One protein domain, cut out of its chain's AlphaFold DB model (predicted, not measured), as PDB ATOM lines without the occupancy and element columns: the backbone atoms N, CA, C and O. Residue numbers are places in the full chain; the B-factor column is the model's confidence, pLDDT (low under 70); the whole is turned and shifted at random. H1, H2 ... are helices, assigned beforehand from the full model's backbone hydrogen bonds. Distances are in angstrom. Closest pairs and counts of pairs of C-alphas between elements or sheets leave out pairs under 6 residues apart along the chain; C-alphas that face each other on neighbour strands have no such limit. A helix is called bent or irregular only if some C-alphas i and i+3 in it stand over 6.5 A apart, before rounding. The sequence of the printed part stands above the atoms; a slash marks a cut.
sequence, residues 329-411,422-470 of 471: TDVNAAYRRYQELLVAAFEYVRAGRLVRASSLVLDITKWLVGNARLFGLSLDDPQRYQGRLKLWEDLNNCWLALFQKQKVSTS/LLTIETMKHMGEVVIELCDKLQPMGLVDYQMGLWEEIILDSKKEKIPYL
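This is residues 329 to 411 and 422 to 470 of the 471 residues of an uncharacterized protein of Talaromyces islandicus (UniProt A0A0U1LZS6). Five helices run nearly side by side along an elongated body: H1, H2 and H3 make an up-and-down bundle, each against the one before, and the hairpin of H4 and H5 packs on H2 and H3. The printed part has 132 residues with five named helices, which hold 96 of them, and no named strand; its class is all helix, and it is compact, with a radius of gyration of the C-alphas of 14.7 A and spans of 45 by 27 by 20 A.

Find C-alpha 385 at (7.935, -49.312, -26.070); H3 runs 37.7 A to residue 410. H2 is residues 354 to 371, 25.3 A; H1, 329 to 350, 31.7 A; H4, 425 to 445, 31.1 A, only just irregular, with C-alphas 441 and 444 6.6 A apart. H5, 456 to 464, 11.8 A, ends at (-10.782, -28.429, -40.177).

H3, with residues 395 to 406 alone, touches H2, closest C-alphas Leu 402 and Leu 354, 6.9 A. H1 touches H2, closest C-alphas Ala 345 and Ala 357, 5.1 A. H4 touches H2, closest C-alphas Leu 438 and Val 369, 6.8 A. Every O i to N i+4 pair is within hydrogen-bond range in H1, H2, H3 and H5; in H4, 14 of 17.

Residues 412 to 421 are cut out, leaving 11.6 A between C-alphas 411 and 422. H2 to H3 is a long link. Residues 329, 377 to 380, 448 to 452 and 464 to 470 have pLDDT under 70.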
ATOM      1  N   THR A 329      22.921 -40.314 -19.807       65.81
ATOM      2  CA  THR A 329      22.642 -39.157 -18.938       65.81
ATOM      3  C   THR A 329      22.077 -37.977 -19.732       65.81
ATOM      4  O   THR A 329      21.108 -37.360 -19.285       65.81
ATOM      5  N   ASP A 330      22.626 -37.703 -20.918       79.19
ATOM      6  CA  ASP A 330      22.171 -36.634 -21.815       79.19
ATOM      7  C   ASP A 330      20.750 -36.898 -22.346       79.19
ATOM      8  O   ASP A 330      19.854 -36.074 -22.160       79.19
ATOM      9  N   VAL A 331      20.474 -38.105 -22.857       77.50
ATOM     10  CA  VAL A 331      19.117 -38.510 -23.283       77.50
ATOM     11  C   VAL A 331      18.101 -38.396 -22.132       77.50
ATOM     12  O   VAL A 331      16.978 -37.928 -22.339       77.50
ATOM     13  N   ASN A 332      18.490 -38.732 -20.896       82.31
ATOM     14  CA  ASN A 332      17.638 -38.576 -19.710       82.31
ATOM     15  C   ASN A 332      17.459 -37.109 -19.263       82.31
ATOM     16  O   ASN A 332      16.461 -36.777 -18.617       82.31
ATOM     17  N   ALA A 333      18.404 -36.212 -19.554       85.44
ATOM     18  CA  ALA A 333      18.235 -34.770 -19.350       85.44
ATOM     19  C   ALA A 333      17.309 -34.170 -20.423       85.44
ATOM     20  O   ALA A 333      16.365 -33.447 -20.099       85.44
ATOM     21  N   ALA A 334      17.512 -34.553 -21.684       84.56
ATOM     22  CA  ALA A 334      16.692 -34.150 -22.817       84.56
ATOM     23  C   ALA A 334      15.220 -34.591 -22.666       84.56
ATOM     24  O   ALA A 334      14.317 -33.792 -22.912       84.56
ATOM     25  N   TYR A 335      14.962 -35.813 -22.186       85.75
ATOM     26  CA  TYR A 335      13.598 -36.294 -21.918       85.75
ATOM     27  C   TYR A 335      12.895 -35.524 -20.783       85.75
ATOM     28  O   TYR A 335      11.720 -35.188 -20.911       85.75
ATOM     29  N   ARG A 336      13.606 -35.166 -19.703       88.44
ATOM     30  CA  ARG A 336      13.040 -34.318 -18.634       88.44
ATOM     31  C   ARG A 336      12.686 -32.924 -19.150       88.44
ATOM     32  O   ARG A 336      11.560 -32.477 -18.950       88.44
ATOM     33  N   ARG A 337      13.580 -32.299 -19.923       88.94
ATOM     34  CA  ARG A 337      13.316 -31.006 -20.578       88.94
ATOM     35  C   ARG A 337      12.099 -31.063 -21.513       88.94
ATOM     36  O   ARG A 337      11.325 -30.112 -21.561       88.94
ATOM     37  N   TYR A 338      11.900 -32.169 -22.232       90.81
ATOM     38  CA  TYR A 338      10.684 -32.400 -23.019       90.81
ATOM     39  C   TYR A 338       9.420 -32.403 -22.143       90.81
ATOM     40  O   TYR A 338       8.468 -31.684 -22.450       90.81
ATOM     41  N   GLN A 339       9.424 -33.152 -21.034       91.88
ATOM     42  CA  GLN A 339       8.287 -33.215 -20.107       91.88
ATOM     43  C   GLN A 339       7.978 -31.846 -19.477       91.88
ATOM     44  O   GLN A 339       6.818 -31.441 -19.441       91.88
ATOM     45  N   GLU A 340       9.000 -31.103 -19.042       94.06
ATOM     46  CA  GLU A 340       8.868 -29.746 -18.488       94.06
ATOM     47  C   GLU A 340       8.202 -28.777 -19.481       94.06
ATOM     48  O   GLU A 340       7.256 -28.065 -19.130       94.06
ATOM     49  N   LEU A 341       8.659 -28.776 -20.739       94.31
ATOM     50  CA  LEU A 341       8.092 -27.935 -21.796       94.31
ATOM     51  C   LEU A 341       6.647 -28.339 -22.127       94.31
ATOM     52  O   LEU A 341       5.806 -27.466 -22.346       94.31
ATOM     53  N   LEU A 342       6.335 -29.637 -22.125       94.69
ATOM     54  CA  LEU A 342       4.989 -30.138 -22.407       94.69
ATOM     55  C   LEU A 342       3.995 -29.799 -21.285       94.69
ATOM     56  O   LEU A 342       2.879 -29.361 -21.568       94.69
ATOM     57  N   VAL A 343       4.409 -29.901 -20.018       95.56
ATOM     58  CA  VAL A 343       3.622 -29.419 -18.868       95.56
ATOM     59  C   VAL A 343       3.377 -27.911 -18.983       95.56
ATOM     60  O   VAL A 343       2.238 -27.465 -18.837       95.56
ATOM     61  N   ALA A 344       4.397 -27.121 -19.336       96.31
ATOM     62  CA  ALA A 344       4.228 -25.685 -19.570       96.31
ATOM     63  C   ALA A 344       3.265 -25.378 -20.738       96.31
ATOM     64  O   ALA A 344       2.486 -24.426 -20.660       96.31
ATOM     65  N   ALA A 345       3.260 -26.193 -21.799       95.56
ATOM     66  CA  ALA A 345       2.304 -26.073 -22.899       95.56
ATOM     67  C   ALA A 345       0.860 -26.340 -22.442       95.56
ATOM     68  O   ALA A 345      -0.021 -25.515 -22.702       95.56
ATOM     69  N   PHE A 346       0.622 -27.426 -21.695       95.00
ATOM     70  CA  PHE A 346      -0.683 -27.705 -21.085       95.00
ATOM     71  C   PHE A 346      -1.138 -26.582 -20.143       95.00
ATOM     72  O   PHE A 346      -2.307 -26.201 -20.185       95.00
ATOM     73  N   GLU A 347      -0.235 -25.991 -19.357       95.38
ATOM     74  CA  GLU A 347      -0.555 -24.850 -18.493       95.38
ATOM     75  C   GLU A 347      -0.967 -23.602 -19.287       95.38
ATOM     76  O   GLU A 347      -1.960 -22.954 -18.938       95.38
ATOM     77  N   TYR A 348      -0.296 -23.287 -20.403       95.00
ATOM     78  CA  TYR A 348      -0.733 -22.198 -21.284       95.00
ATOM     79  C   TYR A 348      -2.101 -22.480 -21.931       95.00
ATOM     80  O   TYR A 348      -2.929 -21.567 -21.999       95.00
ATOM     81  N   VAL A 349      -2.391 -23.725 -22.336       93.69
ATOM     82  CA  VAL A 349      -3.732 -24.129 -22.814       93.69
ATOM     83  C   VAL A 349      -4.776 -23.974 -21.701       93.69
ATOM     84  O   VAL A 349      -5.826 -23.355 -21.912       93.69
ATOM     85  N   ARG A 350      -4.491 -24.474 -20.492       91.56
ATOM     86  CA  ARG A 350      -5.386 -24.399 -19.326       91.56
ATOM     87  C   ARG A 350      -5.731 -22.948 -18.997       91.56
ATOM     88  O   ARG A 350      -6.918 -22.615 -18.920       91.56
ATOM     89  N   ALA A 351      -4.717 -22.082 -18.943       91.38
ATOM     90  CA  ALA A 351      -4.830 -20.640 -18.731       91.38
ATOM     91  C   ALA A 351      -5.433 -19.854 -19.916       91.38
ATOM     92  O   ALA A 351      -5.695 -18.664 -19.775       91.38
ATOM     93  N   GLY A 352      -5.664 -20.480 -21.077       89.44
ATOM     94  CA  GLY A 352      -6.255 -19.813 -22.243       89.44
ATOM     95  C   GLY A 352      -5.301 -18.925 -23.048       89.44
ATOM     96  O   GLY A 352      -5.763 -18.125 -23.856       89.44
ATOM     97  N   ARG A 353      -3.984 -19.055 -22.854       93.25
ATOM     98  CA  ARG A 353      -2.943 -18.295 -23.569       93.25
ATOM     99  C   ARG A 353      -2.554 -19.012 -24.865       93.25
ATOM    100  O   ARG A 353      -1.448 -19.549 -24.973       93.25
ATOM    101  N   LEU A 354      -3.492 -19.113 -25.809       92.94
ATOM    102  CA  LEU A 354      -3.403 -20.096 -26.896       92.94
ATOM    103  C   LEU A 354      -2.295 -19.762 -27.891       92.94
ATOM    104  O   LEU A 354      -1.622 -20.688 -28.338       92.94
ATOM    105  N   VAL A 355      -2.009 -18.483 -28.160       93.62
ATOM    106  CA  VAL A 355      -0.863 -18.091 -29.004       93.62
ATOM    107  C   VAL A 355       0.449 -18.607 -28.402       93.62
ATOM    108  O   VAL A 355       1.193 -19.315 -29.078       93.62
ATOM    109  N   ARG A 356       0.699 -18.376 -27.103       94.00
ATOM    110  CA  ARG A 356       1.904 -18.882 -26.410       94.00
ATOM    111  C   ARG A 356       1.955 -20.412 -26.351       94.00
ATOM    112  O   ARG A 356       3.030 -20.979 -26.536       94.00
ATOM    113  N   ALA A 357       0.815 -21.073 -26.143       95.31
ATOM    114  CA  ALA A 357       0.722 -22.529 -26.212       95.31
ATOM    115  C   ALA A 357       1.061 -23.052 -27.617       95.31
ATOM    116  O   ALA A 357       1.839 -23.991 -27.740       95.31
ATOM    117  N   SER A 358       0.539 -22.427 -28.676       94.50
ATOM    118  CA  SER A 358       0.727 -22.882 -30.057       94.50
ATOM    119  C   SER A 358       2.182 -22.841 -30.513       94.50
ATOM    120  O   SER A 358       2.650 -23.807 -31.115       94.50
ATOM    121  N   SER A 359       2.921 -21.778 -30.174       95.38
ATOM    122  CA  SER A 359       4.357 -21.687 -30.457       95.38
ATOM    123  C   SER A 359       5.125 -22.794 -29.734       95.38
ATOM    124  O   SER A 359       5.911 -23.506 -30.350       95.38
ATOM    125  N   LEU A 360       4.838 -22.996 -28.443       95.69
ATOM    126  CA  LEU A 360       5.530 -23.988 -27.625       95.69
ATOM    127  C   LEU A 360       5.228 -25.429 -28.074       95.69
ATOM    128  O   LEU A 360       6.151 -26.230 -28.188       95.69
ATOM    129  N   VAL A 361       3.974 -25.749 -28.405       95.75
ATOM    130  CA  VAL A 361       3.576 -27.059 -28.957       95.75
ATOM    131  C   VAL A 361       4.257 -27.322 -30.305       95.75
ATOM    132  O   VAL A 361       4.780 -28.419 -30.519       95.75
ATOM    133  N   LEU A 362       4.325 -26.323 -31.194       95.38
ATOM    134  CA  LEU A 362       5.074 -26.432 -32.450       95.38
ATOM    135  C   LEU A 362       6.560 -26.713 -32.200       95.38
ATOM    136  O   LEU A 362       7.122 -27.602 -32.835       95.38
ATOM    137  N   ASP A 363       7.197 -25.988 -31.283       94.75
ATOM    138  CA  ASP A 363       8.636 -26.114 -31.038       94.75
ATOM    139  C   ASP A 363       9.002 -27.434 -30.340       94.75
ATOM    140  O   ASP A 363       9.981 -28.073 -30.731       94.75
ATOM    141  N   ILE A 364       8.169 -27.917 -29.408       94.19
ATOM    142  CA  ILE A 364       8.270 -29.273 -28.838       94.19
ATOM    143  C   ILE A 364       8.152 -30.328 -29.945       94.19
ATOM    144  O   ILE A 364       8.968 -31.248 -30.003       94.19
ATOM    145  N   THR A 365       7.172 -30.188 -30.847       93.38
ATOM    146  CA  THR A 365       6.942 -31.160 -31.930       93.38
ATOM    147  C   THR A 365       8.121 -31.185 -32.909       93.38
ATOM    148  O   THR A 365       8.657 -32.255 -33.189       93.38
ATOM    149  N   LYS A 366       8.596 -30.018 -33.373       92.75
ATOM    150  CA  LYS A 366       9.789 -29.900 -34.237       92.75
ATOM    151  C   LYS A 366      11.018 -30.540 -33.592       92.75
ATOM    152  O   LYS A 366      11.742 -31.288 -34.249       92.75
ATOM    153  N   TRP A 367      11.250 -30.247 -32.311       91.31
ATOM    154  CA  TRP A 367      12.380 -30.786 -31.564       91.31
ATOM    155  C   TRP A 367      12.283 -32.308 -31.418       91.31
ATOM    156  O   TRP A 367      13.265 -32.999 -31.681       91.31
ATOM    157  N   LEU A 368      11.109 -32.847 -31.079       90.38
ATOM    158  CA  LEU A 368      10.919 -34.290 -30.939       90.38
ATOM    159  C   LEU A 368      11.170 -35.021 -32.262       90.38
ATOM    160  O   LEU A 368      11.922 -35.993 -32.288       90.38
ATOM    161  N   VAL A 369      10.593 -34.524 -33.358       89.12
ATOM    162  CA  VAL A 369      10.761 -35.087 -34.708       89.12
ATOM    163  C   VAL A 369      12.235 -35.075 -35.124       89.12
ATOM    164  O   VAL A 369      12.748 -36.094 -35.587       89.12
ATOM    165  N   GLY A 370      12.947 -33.969 -34.883       87.19
ATOM    166  CA  GLY A 370      14.385 -33.865 -35.158       87.19
ATOM    167  C   GLY A 370      15.258 -34.813 -34.321       87.19
ATOM    168  O   GLY A 370      16.290 -35.274 -34.801       87.19
ATOM    169  N   ASN A 371      14.831 -35.154 -33.101       85.50
ATOM    170  CA  ASN A 371      15.562 -36.038 -32.185       85.50
ATOM    171  C   ASN A 371      15.019 -37.484 -32.154       85.50
ATOM    172  O   ASN A 371      15.518 -38.309 -31.385       85.50
ATOM    173  N   ALA A 372      14.038 -37.832 -32.995       82.06
ATOM    174  CA  ALA A 372      13.320 -39.111 -32.936       82.06
ATOM    175  C   ALA A 372      14.241 -40.346 -33.010       82.06
ATOM    176  O   ALA A 372      13.997 -41.354 -32.348       82.06
ATOM    177  N   ARG A 373      15.345 -40.258 -33.761       76.62
ATOM    178  CA  ARG A 373      16.353 -41.330 -33.844       76.62
ATOM    179  C   ARG A 373      17.183 -41.468 -32.561       76.62
ATOM    180  O   ARG A 373      17.473 -42.591 -32.164       76.62
ATOM    181  N   LEU A 374      17.509 -40.364 -31.882       74.25
ATOM    182  CA  LEU A 374      18.290 -40.362 -30.631       74.25
ATOM    183  C   LEU A 374      17.494 -40.938 -29.453       74.25
ATOM    184  O   LEU A 374      18.039 -41.686 -28.644       74.25
ATOM    185  N   PHE A 375      16.187 -40.672 -29.400       72.75
ATOM    186  CA  PHE A 375      15.279 -41.309 -28.436       72.75
ATOM    187  C   PHE A 375      14.929 -42.767 -28.785       72.75
ATOM    188  O   PHE A 375      14.207 -43.423 -28.033       72.75
ATOM    189  N   GLY A 376      15.426 -43.292 -29.913       70.19
ATOM    190  CA  GLY A 376      15.105 -44.635 -30.390       70.19
ATOM    191  C   GLY A 376      13.618 -44.811 -30.701       70.19
ATOM    192  O   GLY A 376      13.075 -45.891 -30.464       70.19
ATOM    193  N   LEU A 377      12.941 -43.755 -31.182       69.69
ATOM    194  CA  LEU A 377      11.503 -43.793 -31.471       69.69
ATOM    195  C   LEU A 377      11.169 -44.773 -32.601       69.69
ATOM    196  O   LEU A 377      10.133 -45.425 -32.548       69.69
ATOM    197  N   SER A 378      12.091 -44.923 -33.554       63.16
ATOM    198  CA  SER A 378      12.029 -45.830 -34.705       63.16
ATOM    199  C   SER A 378      12.848 -47.121 -34.518       63.16
ATOM    200  O   SER A 378      13.419 -47.622 -35.485       63.16
ATOM    201  N   LEU A 379      13.025 -47.600 -33.280       68.25
ATOM    202  CA  LEU A 379      13.761 -48.836 -32.973       68.25
ATOM    203  C   LEU A 379      12.864 -49.810 -32.211       68.25
ATOM    204  O   LEU A 379      12.333 -49.445 -31.163       68.25
ATOM    205  N   ASP A 380      12.778 -51.063 -32.652       61.78
ATOM    206  CA  ASP A 380      11.987 -52.118 -31.997       61.78
ATOM    207  C   ASP A 380      12.659 -52.675 -30.725       61.78
ATOM    208  O   ASP A 380      12.963 -53.856 -30.600       61.78
ATOM    209  N   ASP A 381      12.897 -51.788 -29.757       72.00
ATOM    210  CA  ASP A 381      13.287 -52.096 -28.377       72.00
ATOM    211  C   ASP A 381      12.017 -52.268 -27.513       72.00
ATOM    212  O   ASP A 381      11.336 -51.268 -27.249       72.00
ATOM    213  N   PRO A 382      11.671 -53.487 -27.046       72.00
ATOM    214  CA  PRO A 382      10.483 -53.709 -26.223       72.00
ATOM    215  C   PRO A 382      10.529 -52.995 -24.865       72.00
ATOM    216  O   PRO A 382       9.481 -52.604 -24.353       72.00
ATOM    217  N   GLN A 383      11.718 -52.774 -24.287       74.75
ATOM    218  CA  GLN A 383      11.866 -52.116 -22.980       74.75
ATOM    219  C   GLN A 383      11.495 -50.628 -23.049       74.75
ATOM    220  O   GLN A 383      10.990 -50.062 -22.081       74.75
ATOM    221  N   ARG A 384      11.698 -49.992 -24.209       71.94
ATOM    222  CA  ARG A 384      11.349 -48.577 -24.439       71.94
ATOM    223  C   ARG A 384       9.930 -48.364 -24.954       71.94
ATOM    224  O   ARG A 384       9.465 -47.226 -24.937       71.94
ATOM    225  N   TYR A 385       9.236 -49.415 -25.398       74.62
ATOM    226  CA  TYR A 385       7.935 -49.312 -26.070       74.62
ATOM    227  C   TYR A 385       6.919 -48.460 -25.290       74.62
ATOM    228  O   TYR A 385       6.408 -47.484 -25.831       74.62
ATOM    229  N   GLN A 386       6.712 -48.757 -24.002       79.62
ATOM    230  CA  GLN A 386       5.777 -48.019 -23.138       79.62
ATOM    231  C   GLN A 386       6.161 -46.538 -22.972       79.62
ATOM    232  O   GLN A 386       5.310 -45.655 -23.072       79.62
ATOM    233  N   GLY A 387       7.452 -46.248 -22.778       79.81
ATOM    234  CA  GLY A 387       7.947 -44.874 -22.643       79.81
ATOM    235  C   GLY A 387       7.751 -44.044 -23.915       79.81
ATOM    236  O   GLY A 387       7.397 -42.871 -23.831       79.81
ATOM    237  N   ARG A 388       7.923 -44.662 -25.092       82.25
ATOM    238  CA  ARG A 388       7.669 -44.032 -26.399       82.25
ATOM    239  C   ARG A 388       6.188 -43.816 -26.681       82.25
ATOM    240  O   ARG A 388       5.827 -42.747 -27.160       82.25
ATOM    241  N   LEU A 389       5.357 -44.820 -26.396       84.56
ATOM    242  CA  LEU A 389       3.909 -44.750 -26.579       84.56
ATOM    243  C   LEU A 389       3.340 -43.577 -25.773       84.56
ATOM    244  O   LEU A 389       2.690 -42.705 -26.345       84.56
ATOM    245  N   LYS A 390       3.701 -43.490 -24.485       86.81
ATOM    246  CA  LYS A 390       3.325 -42.359 -23.632       86.81
ATOM    247  C   LYS A 390       3.845 -41.017 -24.164       86.81
ATOM    248  O   LYS A 390       3.116 -40.035 -24.127       86.81
ATOM    249  N   LEU A 391       5.083 -40.959 -24.664       88.94
ATOM    250  CA  LEU A 391       5.667 -39.725 -25.206       88.94
ATOM    251  C   LEU A 391       4.786 -39.154 -26.334       88.94
ATOM    252  O   LEU A 391       4.419 -37.978 -26.284       88.94
ATOM    253  N   TRP A 392       4.404 -39.993 -27.302       89.69
ATOM    254  CA  TRP A 392       3.507 -39.603 -28.392       89.69
ATOM    255  C   TRP A 392       2.076 -39.326 -27.915       89.69
ATOM    256  O   TRP A 392       1.484 -38.337 -28.342       89.69
ATOM    257  N   GLU A 393       1.526 -40.136 -27.007       89.94
ATOM    258  CA  GLU A 393       0.196 -39.921 -26.416       89.94
ATOM    259  C   GLU A 393       0.100 -38.560 -25.702       89.94
ATOM    260  O   GLU A 393      -0.812 -37.783 -25.993       89.94
ATOM    261  N   ASP A 394       1.061 -38.218 -24.838       91.62
ATOM    262  CA  ASP A 394       1.101 -36.934 -24.128       91.62
ATOM    263  C   ASP A 394       1.198 -35.746 -25.118       91.62
ATOM    264  O   ASP A 394       0.536 -34.719 -24.923       91.62
ATOM    265  N   LEU A 395       1.968 -35.878 -26.212       93.06
ATOM    266  CA  LEU A 395       2.088 -34.839 -27.249       93.06
ATOM    267  C   LEU A 395       0.797 -34.657 -28.051       93.06
ATOM    268  O   LEU A 395       0.322 -33.529 -28.219       93.06
ATOM    269  N   ASN A 396       0.220 -35.757 -28.539       92.81
ATOM    270  CA  ASN A 396      -1.025 -35.745 -29.303       92.81
ATOM    271  C   ASN A 396      -2.173 -35.181 -28.448       92.81
ATOM    272  O   ASN A 396      -2.921 -34.316 -28.904       92.81
ATOM    273  N   ASN A 397      -2.254 -35.564 -27.170       92.50
ATOM    274  CA  ASN A 397      -3.211 -34.992 -26.223       92.50
ATOM    275  C   ASN A 397      -3.014 -33.477 -26.020       92.50
ATOM    276  O   ASN A 397      -4.003 -32.757 -25.869       92.50
ATOM    277  N   CYS A 398      -1.781 -32.962 -26.073       94.38
ATOM    278  CA  CYS A 398      -1.514 -31.521 -25.987       94.38
ATOM    279  C   CYS A 398      -2.037 -30.759 -27.219       94.38
ATOM    280  O   CYS A 398      -2.718 -29.736 -27.079       94.38
ATOM    281  N   TRP A 399      -1.814 -31.301 -28.424       94.44
ATOM    282  CA  TRP A 399      -2.385 -30.783 -29.675       94.44
ATOM    283  C   TRP A 399      -3.921 -30.758 -29.655       94.44
ATOM    284  O   TRP A 399      -4.538 -29.740 -29.990       94.44
ATOM    285  N   LEU A 400      -4.552 -31.852 -29.218       93.00
ATOM    286  CA  LEU A 400      -6.011 -31.945 -29.116       93.00
ATOM    287  C   LEU A 400      -6.573 -30.987 -28.053       93.00
ATOM    288  O   LEU A 400      -7.574 -30.311 -28.306       93.00
ATOM    289  N   ALA A 401      -5.913 -30.857 -26.898       92.62
ATOM    290  CA  ALA A 401      -6.310 -29.922 -25.844       92.62
ATOM    291  C   ALA A 401      -6.267 -28.458 -26.321       92.62
ATOM    292  O   ALA A 401      -7.207 -27.704 -26.054       92.62
ATOM    293  N   LEU A 402      -5.234 -28.066 -27.075       93.19
ATOM    294  CA  LEU A 402      -5.111 -26.731 -27.671       93.19
ATOM    295  C   LEU A 402      -6.288 -26.416 -28.613       93.19
ATOM    296  O   LEU A 402      -6.977 -25.405 -28.434       93.19
ATOM    297  N   PHE A 403      -6.581 -27.297 -29.576       91.38
ATOM    298  CA  PHE A 403      -7.685 -27.093 -30.526       91.38
ATOM    299  C   PHE A 403      -9.084 -27.282 -29.914       91.38
ATOM    300  O   PHE A 403     -10.067 -26.748 -30.444       91.38
ATOM    301  N   GLN A 404      -9.208 -27.997 -28.796       89.00
ATOM    302  CA  GLN A 404     -10.456 -28.068 -28.036       89.00
ATOM    303  C   GLN A 404     -10.675 -26.811 -27.182       89.00
ATOM    304  O   GLN A 404     -11.794 -26.299 -27.132       89.00
ATOM    305  N   LYS A 405      -9.623 -26.247 -26.579       89.25
ATOM    306  CA  LYS A 405      -9.702 -24.964 -25.864       89.25
ATOM    307  C   LYS A 405     -10.060 -23.820 -26.819       89.25
ATOM    308  O   LYS A 405     -10.975 -23.063 -26.511       89.25
ATOM    309  N   GLN A 406      -9.448 -23.767 -28.010       88.31
ATOM    310  CA  GLN A 406      -9.854 -22.843 -29.083       88.31
ATOM    311  C   GLN A 406     -11.342 -23.025 -29.448       88.31
ATOM    312  O   GLN A 406     -12.057 -22.030 -29.547       88.31
ATOM    313  N   LYS A 407     -11.841 -24.269 -29.590       83.69
ATOM    314  CA  LYS A 407     -13.270 -24.545 -29.874       83.69
ATOM    315  C   LYS A 407     -14.188 -23.917 -28.823       83.69
ATOM    316  O   LYS A 407     -15.124 -23.207 -29.178       83.69
ATOM    317  N   VAL A 408     -13.909 -24.168 -27.543       82.94
ATOM    318  CA  VAL A 408     -14.722 -23.667 -26.424       82.94
ATOM    319  C   VAL A 408     -14.684 -22.138 -26.367       82.94
ATOM    320  O   VAL A 408     -15.737 -21.508 -26.320       82.94
ATOM    321  N   SER A 409     -13.499 -21.531 -26.455       82.38
ATOM    322  CA  SER A 409     -13.329 -20.074 -26.365       82.38
ATOM    323  C   SER A 409     -13.772 -19.290 -27.611       82.38
ATOM    324  O   SER A 409     -13.891 -18.074 -27.532       82.38
ATOM    325  N   THR A 410     -14.051 -19.963 -28.735       76.94
ATOM    326  CA  THR A 410     -14.659 -19.352 -29.940       76.94
ATOM    327  C   THR A 410     -16.186 -19.557 -29.987       76.94
ATOM    328  O   THR A 410     -16.866 -18.999 -30.845       76.94
ATOM    329  N   SER A 411     -16.760 -20.365 -29.087       71.56
ATOM    330  CA  SER A 411     -18.208 -20.618 -29.056       71.56
ATOM    331  C   SER A 411     -18.997 -19.416 -28.494       71.56
ATOM    332  O   SER A 411     -18.473 -18.688 -27.646       71.56
ATOM    333  N   LEU A 422      -6.826 -15.882 -28.335       87.31
ATOM    334  CA  LEU A 422      -7.284 -16.774 -29.405       87.31
ATOM    335  C   LEU A 422      -6.302 -16.840 -30.584       87.31
ATOM    336  O   LEU A 422      -5.743 -15.835 -31.014       87.31
ATOM    337  N   LEU A 423      -6.176 -18.025 -31.184       88.56
ATOM    338  CA  LEU A 423      -5.428 -18.206 -32.428       88.56
ATOM    339  C   LEU A 423      -6.159 -17.573 -33.616       88.56
ATOM    340  O   LEU A 423      -7.373 -17.744 -33.763       88.56
ATOM    341  N   THR A 424      -5.408 -16.917 -34.504       87.94
ATOM    342  CA  THR A 424      -5.933 -16.410 -35.782       87.94
ATOM    343  C   THR A 424      -6.082 -17.534 -36.815       87.94
ATOM    344  O   THR A 424      -5.517 -18.626 -36.665       87.94
ATOM    345  N   ILE A 425      -6.815 -17.267 -37.900       85.00
ATOM    346  CA  ILE A 425      -7.012 -18.217 -39.007       85.00
ATOM    347  C   ILE A 425      -5.667 -18.563 -39.661       85.00
ATOM    348  O   ILE A 425      -5.401 -19.727 -39.952       85.00
ATOM    349  N   GLU A 426      -4.796 -17.570 -39.837       87.06
ATOM    350  CA  GLU A 426      -3.454 -17.693 -40.415       87.06
ATOM    351  C   GLU A 426      -2.556 -18.536 -39.510       87.06
ATOM    352  O   GLU A 426      -1.868 -19.436 -39.991       87.06
ATOM    353  N   THR A 427      -2.629 -18.308 -38.194       88.06
ATOM    354  CA  THR A 427      -1.886 -19.087 -37.197       88.06
ATOM    355  C   THR A 427      -2.316 -20.553 -37.248       88.06
ATOM    356  O   THR A 427      -1.479 -21.438 -37.419       88.06
ATOM    357  N   MET A 428      -3.624 -20.839 -37.208       87.50
ATOM    358  CA  MET A 428      -4.138 -22.211 -37.323       87.50
ATOM    359  C   MET A 428      -3.858 -22.841 -38.694       87.50
ATOM    360  O   MET A 428      -3.600 -24.048 -38.775       87.50
ATOM    361  N   LYS A 429      -3.878 -22.060 -39.784       87.06
ATOM    362  CA  LYS A 429      -3.475 -22.516 -41.122       87.06
ATOM    363  C   LYS A 429      -2.026 -23.000 -41.083       87.06
ATOM    364  O   LYS A 429      -1.826 -24.202 -41.273       87.06
ATOM    365  N   HIS A 430      -1.098 -22.124 -40.700       90.94
ATOM    366  CA  HIS A 430       0.333 -22.403 -40.587       90.94
ATOM    367  C   HIS A 430       0.643 -23.587 -39.661       90.94
ATOM    368  O   HIS A 430       1.384 -24.482 -40.052       90.94
ATOM    369  N   MET A 431       0.012 -23.669 -38.481       91.25
ATOM    370  CA  MET A 431       0.205 -24.795 -37.557       91.25
ATOM    371  C   MET A 431      -0.011 -26.156 -38.228       91.25
ATOM    372  O   MET A 431       0.778 -27.069 -38.022       91.25
ATOM    373  N   GLY A 432      -1.064 -26.296 -39.038       87.62
ATOM    374  CA  GLY A 432      -1.331 -27.560 -39.732       87.62
ATOM    375  C   GLY A 432      -0.480 -27.782 -40.984       87.62
ATOM    376  O   GLY A 432      -0.301 -28.925 -41.371       87.62
ATOM    377  N   GLU A 433       0.060 -26.726 -41.595       90.19
ATOM    378  CA  GLU A 433       1.070 -26.859 -42.659       90.19
ATOM    379  C   GLU A 433       2.378 -27.415 -42.077       90.19
ATOM    380  O   GLU A 433       2.961 -28.332 -42.645       90.19
ATOM    381  N   VAL A 434       2.770 -26.946 -40.886       89.31
ATOM    382  CA  VAL A 434       3.926 -27.474 -40.147       89.31
ATOM    383  C   VAL A 434       3.671 -28.886 -39.603       89.31
ATOM    384  O   VAL A 434       4.605 -29.675 -39.553       89.31
ATOM    385  N   VAL A 435       2.436 -29.250 -39.229       89.69
ATOM    386  CA  VAL A 435       2.107 -30.649 -38.874       89.69
ATOM    387  C   VAL A 435       2.364 -31.581 -40.061       89.69
ATOM    388  O   VAL A 435       3.085 -32.555 -39.881       89.69
ATOM    389  N   ILE A 436       1.876 -31.248 -41.262       88.62
ATOM    390  CA  ILE A 436       2.129 -32.039 -42.484       88.62
ATOM    391  C   ILE A 436       3.643 -32.144 -42.750       88.62
ATOM    392  O   ILE A 436       4.174 -33.243 -42.859       88.62
ATOM    393  N   GLU A 437       4.369 -31.018 -42.724       92.06
ATOM    394  CA  GLU A 437       5.831 -30.973 -42.928       92.06
ATOM    395  C   GLU A 437       6.627 -31.795 -41.886       92.06
ATOM    396  O   GLU A 437       7.779 -32.178 -42.114       92.06
ATOM    397  N   LEU A 438       6.052 -32.036 -40.706       88.75
ATOM    398  CA  LEU A 438       6.639 -32.868 -39.657       88.75
ATOM    399  C   LEU A 438       6.254 -34.344 -39.823       88.75
ATOM    400  O   LEU A 438       7.113 -35.202 -39.625       88.75
ATOM    401  N   CYS A 439       5.034 -34.649 -40.264       86.81
ATOM    402  CA  CYS A 439       4.618 -36.002 -40.633       86.81
ATOM    403  C   CYS A 439       5.387 -36.533 -41.852       86.81
ATOM    404  O   CYS A 439       5.896 -37.652 -41.791       86.81
ATOM    405  N   ASP A 440       5.618 -35.711 -42.883       87.38
ATOM    406  CA  ASP A 440       6.485 -36.035 -44.032       87.38
ATOM    407  C   ASP A 440       7.894 -36.490 -43.590       87.38
ATOM    408  O   ASP A 440       8.514 -37.355 -44.210       87.38
ATOM    409  N   LYS A 441       8.409 -35.943 -42.478       86.81
ATOM    410  CA  LYS A 441       9.712 -36.318 -41.894       86.81
ATOM    411  C   LYS A 441       9.640 -37.566 -41.014       86.81
ATOM    412  O   LYS A 441      10.648 -38.258 -40.868       86.81
ATOM    413  N   LEU A 442       8.479 -37.858 -40.427       83.69
ATOM    414  CA  LEU A 442       8.217 -39.068 -39.642       83.69
ATOM    415  C   LEU A 442       7.870 -40.284 -40.519       83.69
ATOM    416  O   LEU A 442       8.132 -41.418 -40.104       83.69
ATOM    417  N   GLN A 443       7.339 -40.077 -41.728       83.31
ATOM    418  CA  GLN A 443       6.897 -41.145 -42.632       83.31
ATOM    419  C   GLN A 443       8.012 -42.161 -42.966       83.31
ATOM    420  O   GLN A 443       7.767 -43.358 -42.802       83.31
ATOM    421  N   PRO A 444       9.264 -41.764 -43.297       82.50
ATOM    422  CA  PRO A 444      10.362 -42.708 -43.554       82.50
ATOM    423  C   PRO A 444      10.867 -43.450 -42.305       82.50
ATOM    424  O   PRO A 444      11.800 -44.247 -42.397       82.50
ATOM    425  N   MET A 445      10.310 -43.153 -41.127       78.06
ATOM    426  CA  MET A 445      10.598 -43.827 -39.857       78.06
ATOM    427  C   MET A 445       9.412 -44.666 -39.352       78.06
ATOM    428  O   MET A 445       9.537 -45.292 -38.303       78.06
ATOM    429  N   GLY A 446       8.279 -44.682 -40.068       74.38
ATOM    430  CA  GLY A 446       7.058 -45.383 -39.654       74.38
ATOM    431  C   GLY A 446       6.294 -44.708 -38.509       74.38
ATOM    432  O   GLY A 446       5.482 -45.356 -37.858       74.38
ATOM    433  N   LEU A 447       6.540 -43.421 -38.235       78.31
ATOM    434  CA  LEU A 447       6.027 -42.723 -37.043       78.31
ATOM    435  C   LEU A 447       4.864 -41.758 -37.365       78.31
ATOM    436  O   LEU A 447       4.777 -40.677 -36.788       78.31
ATOM    437  N   VAL A 448       3.989 -42.130 -38.309       60.75
ATOM    438  CA  VAL A 448       2.804 -41.338 -38.711       60.75
ATOM    439  C   VAL A 448       1.514 -42.048 -38.285       60.75
ATOM    440  O   VAL A 448       0.875 -41.607 -37.339       60.75
ATOM    441  N   ASP A 449       1.184 -43.200 -38.880       59.34
ATOM    442  CA  ASP A 449      -0.135 -43.843 -38.692       59.34
ATOM    443  C   ASP A 449      -0.180 -44.998 -37.671       59.34
ATOM    444  O   ASP A 449      -1.231 -45.591 -37.421       59.34
ATOM    445  N   TYR A 450       0.951 -45.332 -37.049       60.66
ATOM    446  CA  TYR A 450       0.991 -46.266 -35.920       60.66
ATOM    447  C   TYR A 450       0.788 -45.511 -34.596       60.66
ATOM    448  O   TYR A 450       1.011 -44.306 -34.512       60.66
ATOM    449  N   GLN A 451       0.464 -46.221 -33.505       64.50
ATOM    450  CA  GLN A 451       0.334 -45.621 -32.158       64.50
ATOM    451  C   GLN A 451       1.622 -44.921 -31.656       64.50
ATOM    452  O   GLN A 451       1.604 -44.238 -30.636       64.50
ATOM    453  N   MET A 452       2.726 -45.084 -32.387       69.62
ATOM    454  CA  MET A 452       4.066 -44.560 -32.140       69.62
ATOM    455  C   MET A 452       4.345 -43.269 -32.942       69.62
ATOM    456  O   MET A 452       5.472 -43.074 -33.393       69.62
ATOM    457  N   GLY A 453       3.336 -42.425 -33.184       82.62
ATOM    458  CA  GLY A 453       3.435 -41.296 -34.118       82.62
ATOM    459  C   GLY A 453       2.531 -40.099 -33.817       82.62
ATOM    460  O   GLY A 453       1.772 -40.094 -32.843       82.62
ATOM    461  N   LEU A 454       2.615 -39.072 -34.670       83.62
ATOM    462  CA  LEU A 454       1.691 -37.930 -34.657       83.62
ATOM    463  C   LEU A 454       0.349 -38.323 -35.275       83.62
ATOM    464  O   LEU A 454       0.308 -38.781 -36.409       83.62
ATOM    465  N   TRP A 455      -0.757 -38.072 -34.574       86.44
ATOM    466  CA  TRP A 455      -2.103 -38.389 -35.069       86.44
ATOM    467  C   TRP A 455      -2.588 -37.360 -36.103       86.44
ATOM    468  O   TRP A 455      -3.525 -36.602 -35.835       86.44
ATOM    469  N   GLU A 456      -1.937 -37.305 -37.270       81.44
ATOM    470  CA  GLU A 456      -2.130 -36.254 -38.277       81.44
ATOM    471  C   GLU A 456      -3.603 -36.035 -38.625       81.44
ATOM    472  O   GLU A 456      -4.096 -34.915 -38.489       81.44
ATOM    473  N   GLU A 457      -4.322 -37.090 -39.023       79.06
ATOM    474  CA  GLU A 457      -5.726 -36.979 -39.429       79.06
ATOM    475  C   GLU A 457      -6.584 -36.358 -38.320       79.06
ATOM    476  O   GLU A 457      -7.335 -35.416 -38.570       79.06
ATOM    477  N   ILE A 458      -6.412 -36.809 -37.072       77.25
ATOM    478  CA  ILE A 458      -7.197 -36.355 -35.915       77.25
ATOM    479  C   ILE A 458      -6.841 -34.907 -35.542       77.25
ATOM    480  O   ILE A 458      -7.730 -34.108 -35.228       77.25
ATOM    481  N   ILE A 459      -5.556 -34.542 -35.598       81.19
ATOM    482  CA  ILE A 459      -5.054 -33.186 -35.322       81.19
ATOM    483  C   ILE A 459      -5.542 -32.211 -36.405       81.19
ATOM    484  O   ILE A 459      -6.049 -31.128 -36.088       81.19
ATOM    485  N   LEU A 460      -5.452 -32.600 -37.678       81.44
ATOM    486  CA  LEU A 460      -5.917 -31.795 -38.801       81.44
ATOM    487  C   LEU A 460      -7.445 -31.685 -38.834       81.44
ATOM    488  O   LEU A 460      -7.940 -30.585 -39.077       81.44
ATOM    489  N   ASP A 461      -8.206 -32.742 -38.553       82.19
ATOM    490  CA  ASP A 461      -9.677 -32.691 -38.526       82.19
ATOM    491  C   ASP A 461     -10.197 -31.879 -37.336       82.19
ATOM    492  O   ASP A 461     -11.079 -31.030 -37.505       82.19
ATOM    493  N   SER A 462      -9.550 -32.005 -36.170       72.81
ATOM    494  CA  SER A 462      -9.792 -31.147 -34.999       72.81
ATOM    495  C   SER A 462      -9.589 -29.655 -35.287       72.81
ATOM    496  O   SER A 462     -10.143 -28.823 -34.565       72.81
ATOM    497  N   LYS A 463      -8.830 -29.309 -36.335       78.50
ATOM    498  CA  LYS A 463      -8.703 -27.960 -36.906       78.50
ATOM    499  C   LYS A 463      -9.750 -27.699 -38.007       78.50
ATOM    500  O   LYS A 463     -10.435 -26.676 -37.951       78.50
ATOM    501  N   LYS A 464      -9.891 -28.591 -39.002       64.00
ATOM    502  CA  LYS A 464     -10.782 -28.429 -40.177       64.00
ATOM    503  C   LYS A 464     -12.237 -28.187 -39.771       64.00
ATOM    504  O   LYS A 464     -12.881 -27.341 -40.384       64.00
ATOM    505  N   GLU A 465     -12.718 -28.855 -38.716       59.25
ATOM    506  CA  GLU A 465     -14.074 -28.693 -38.162       59.25
ATOM    507  C   GLU A 465     -14.424 -27.219 -37.850       59.25
ATOM    508  O   GLU A 465     -15.589 -26.833 -37.894       59.25
ATOM    509  N   LYS A 466     -13.424 -26.380 -37.533       58.84
ATOM    510  CA  LYS A 466     -13.624 -25.053 -36.916       58.84
ATOM    511  C   LYS A 466     -13.270 -23.866 -37.813       58.84
ATOM    512  O   LYS A 466     -13.756 -22.767 -37.566       58.84
ATOM    513  N   ILE A 467     -12.522 -24.081 -38.898       52.59
ATOM    514  CA  ILE A 467     -12.300 -23.064 -39.942       52.59
ATOM    515  C   ILE A 467     -13.613 -22.512 -40.556       52.59
ATOM    516  O   ILE A 467     -13.662 -21.305 -40.785       52.59
ATOM    517  N   PRO A 468     -14.699 -23.285 -40.807       50.94
ATOM    518  CA  PRO A 468     -15.910 -22.721 -41.423       50.94
ATOM    519  C   PRO A 468     -16.680 -21.709 -40.554       50.94
ATOM    520  O   PRO A 468     -17.567 -21.046 -41.088       50.94
ATOM    521  N   TYR A 469     -16.345 -21.565 -39.266       44.06
ATOM    522  CA  TYR A 469     -16.986 -20.627 -38.330       44.06
ATOM    523  C   TYR A 469     -16.215 -19.307 -38.137       44.06
ATOM    524  O   TYR A 469     -16.614 -18.483 -37.321       44.06
ATOM    525  N   LEU A 470     -15.120 -19.100 -38.877       45.28
ATOM    526  CA  LEU A 470     -14.282 -17.896 -38.833       45.28
ATOM    527  C   LEU A 470     -14.323 -17.182 -40.196       45.28
ATOM    528  O   LEU A 470     -13.331 -17.141 -40.924       45.28
TER     529      LEU A 470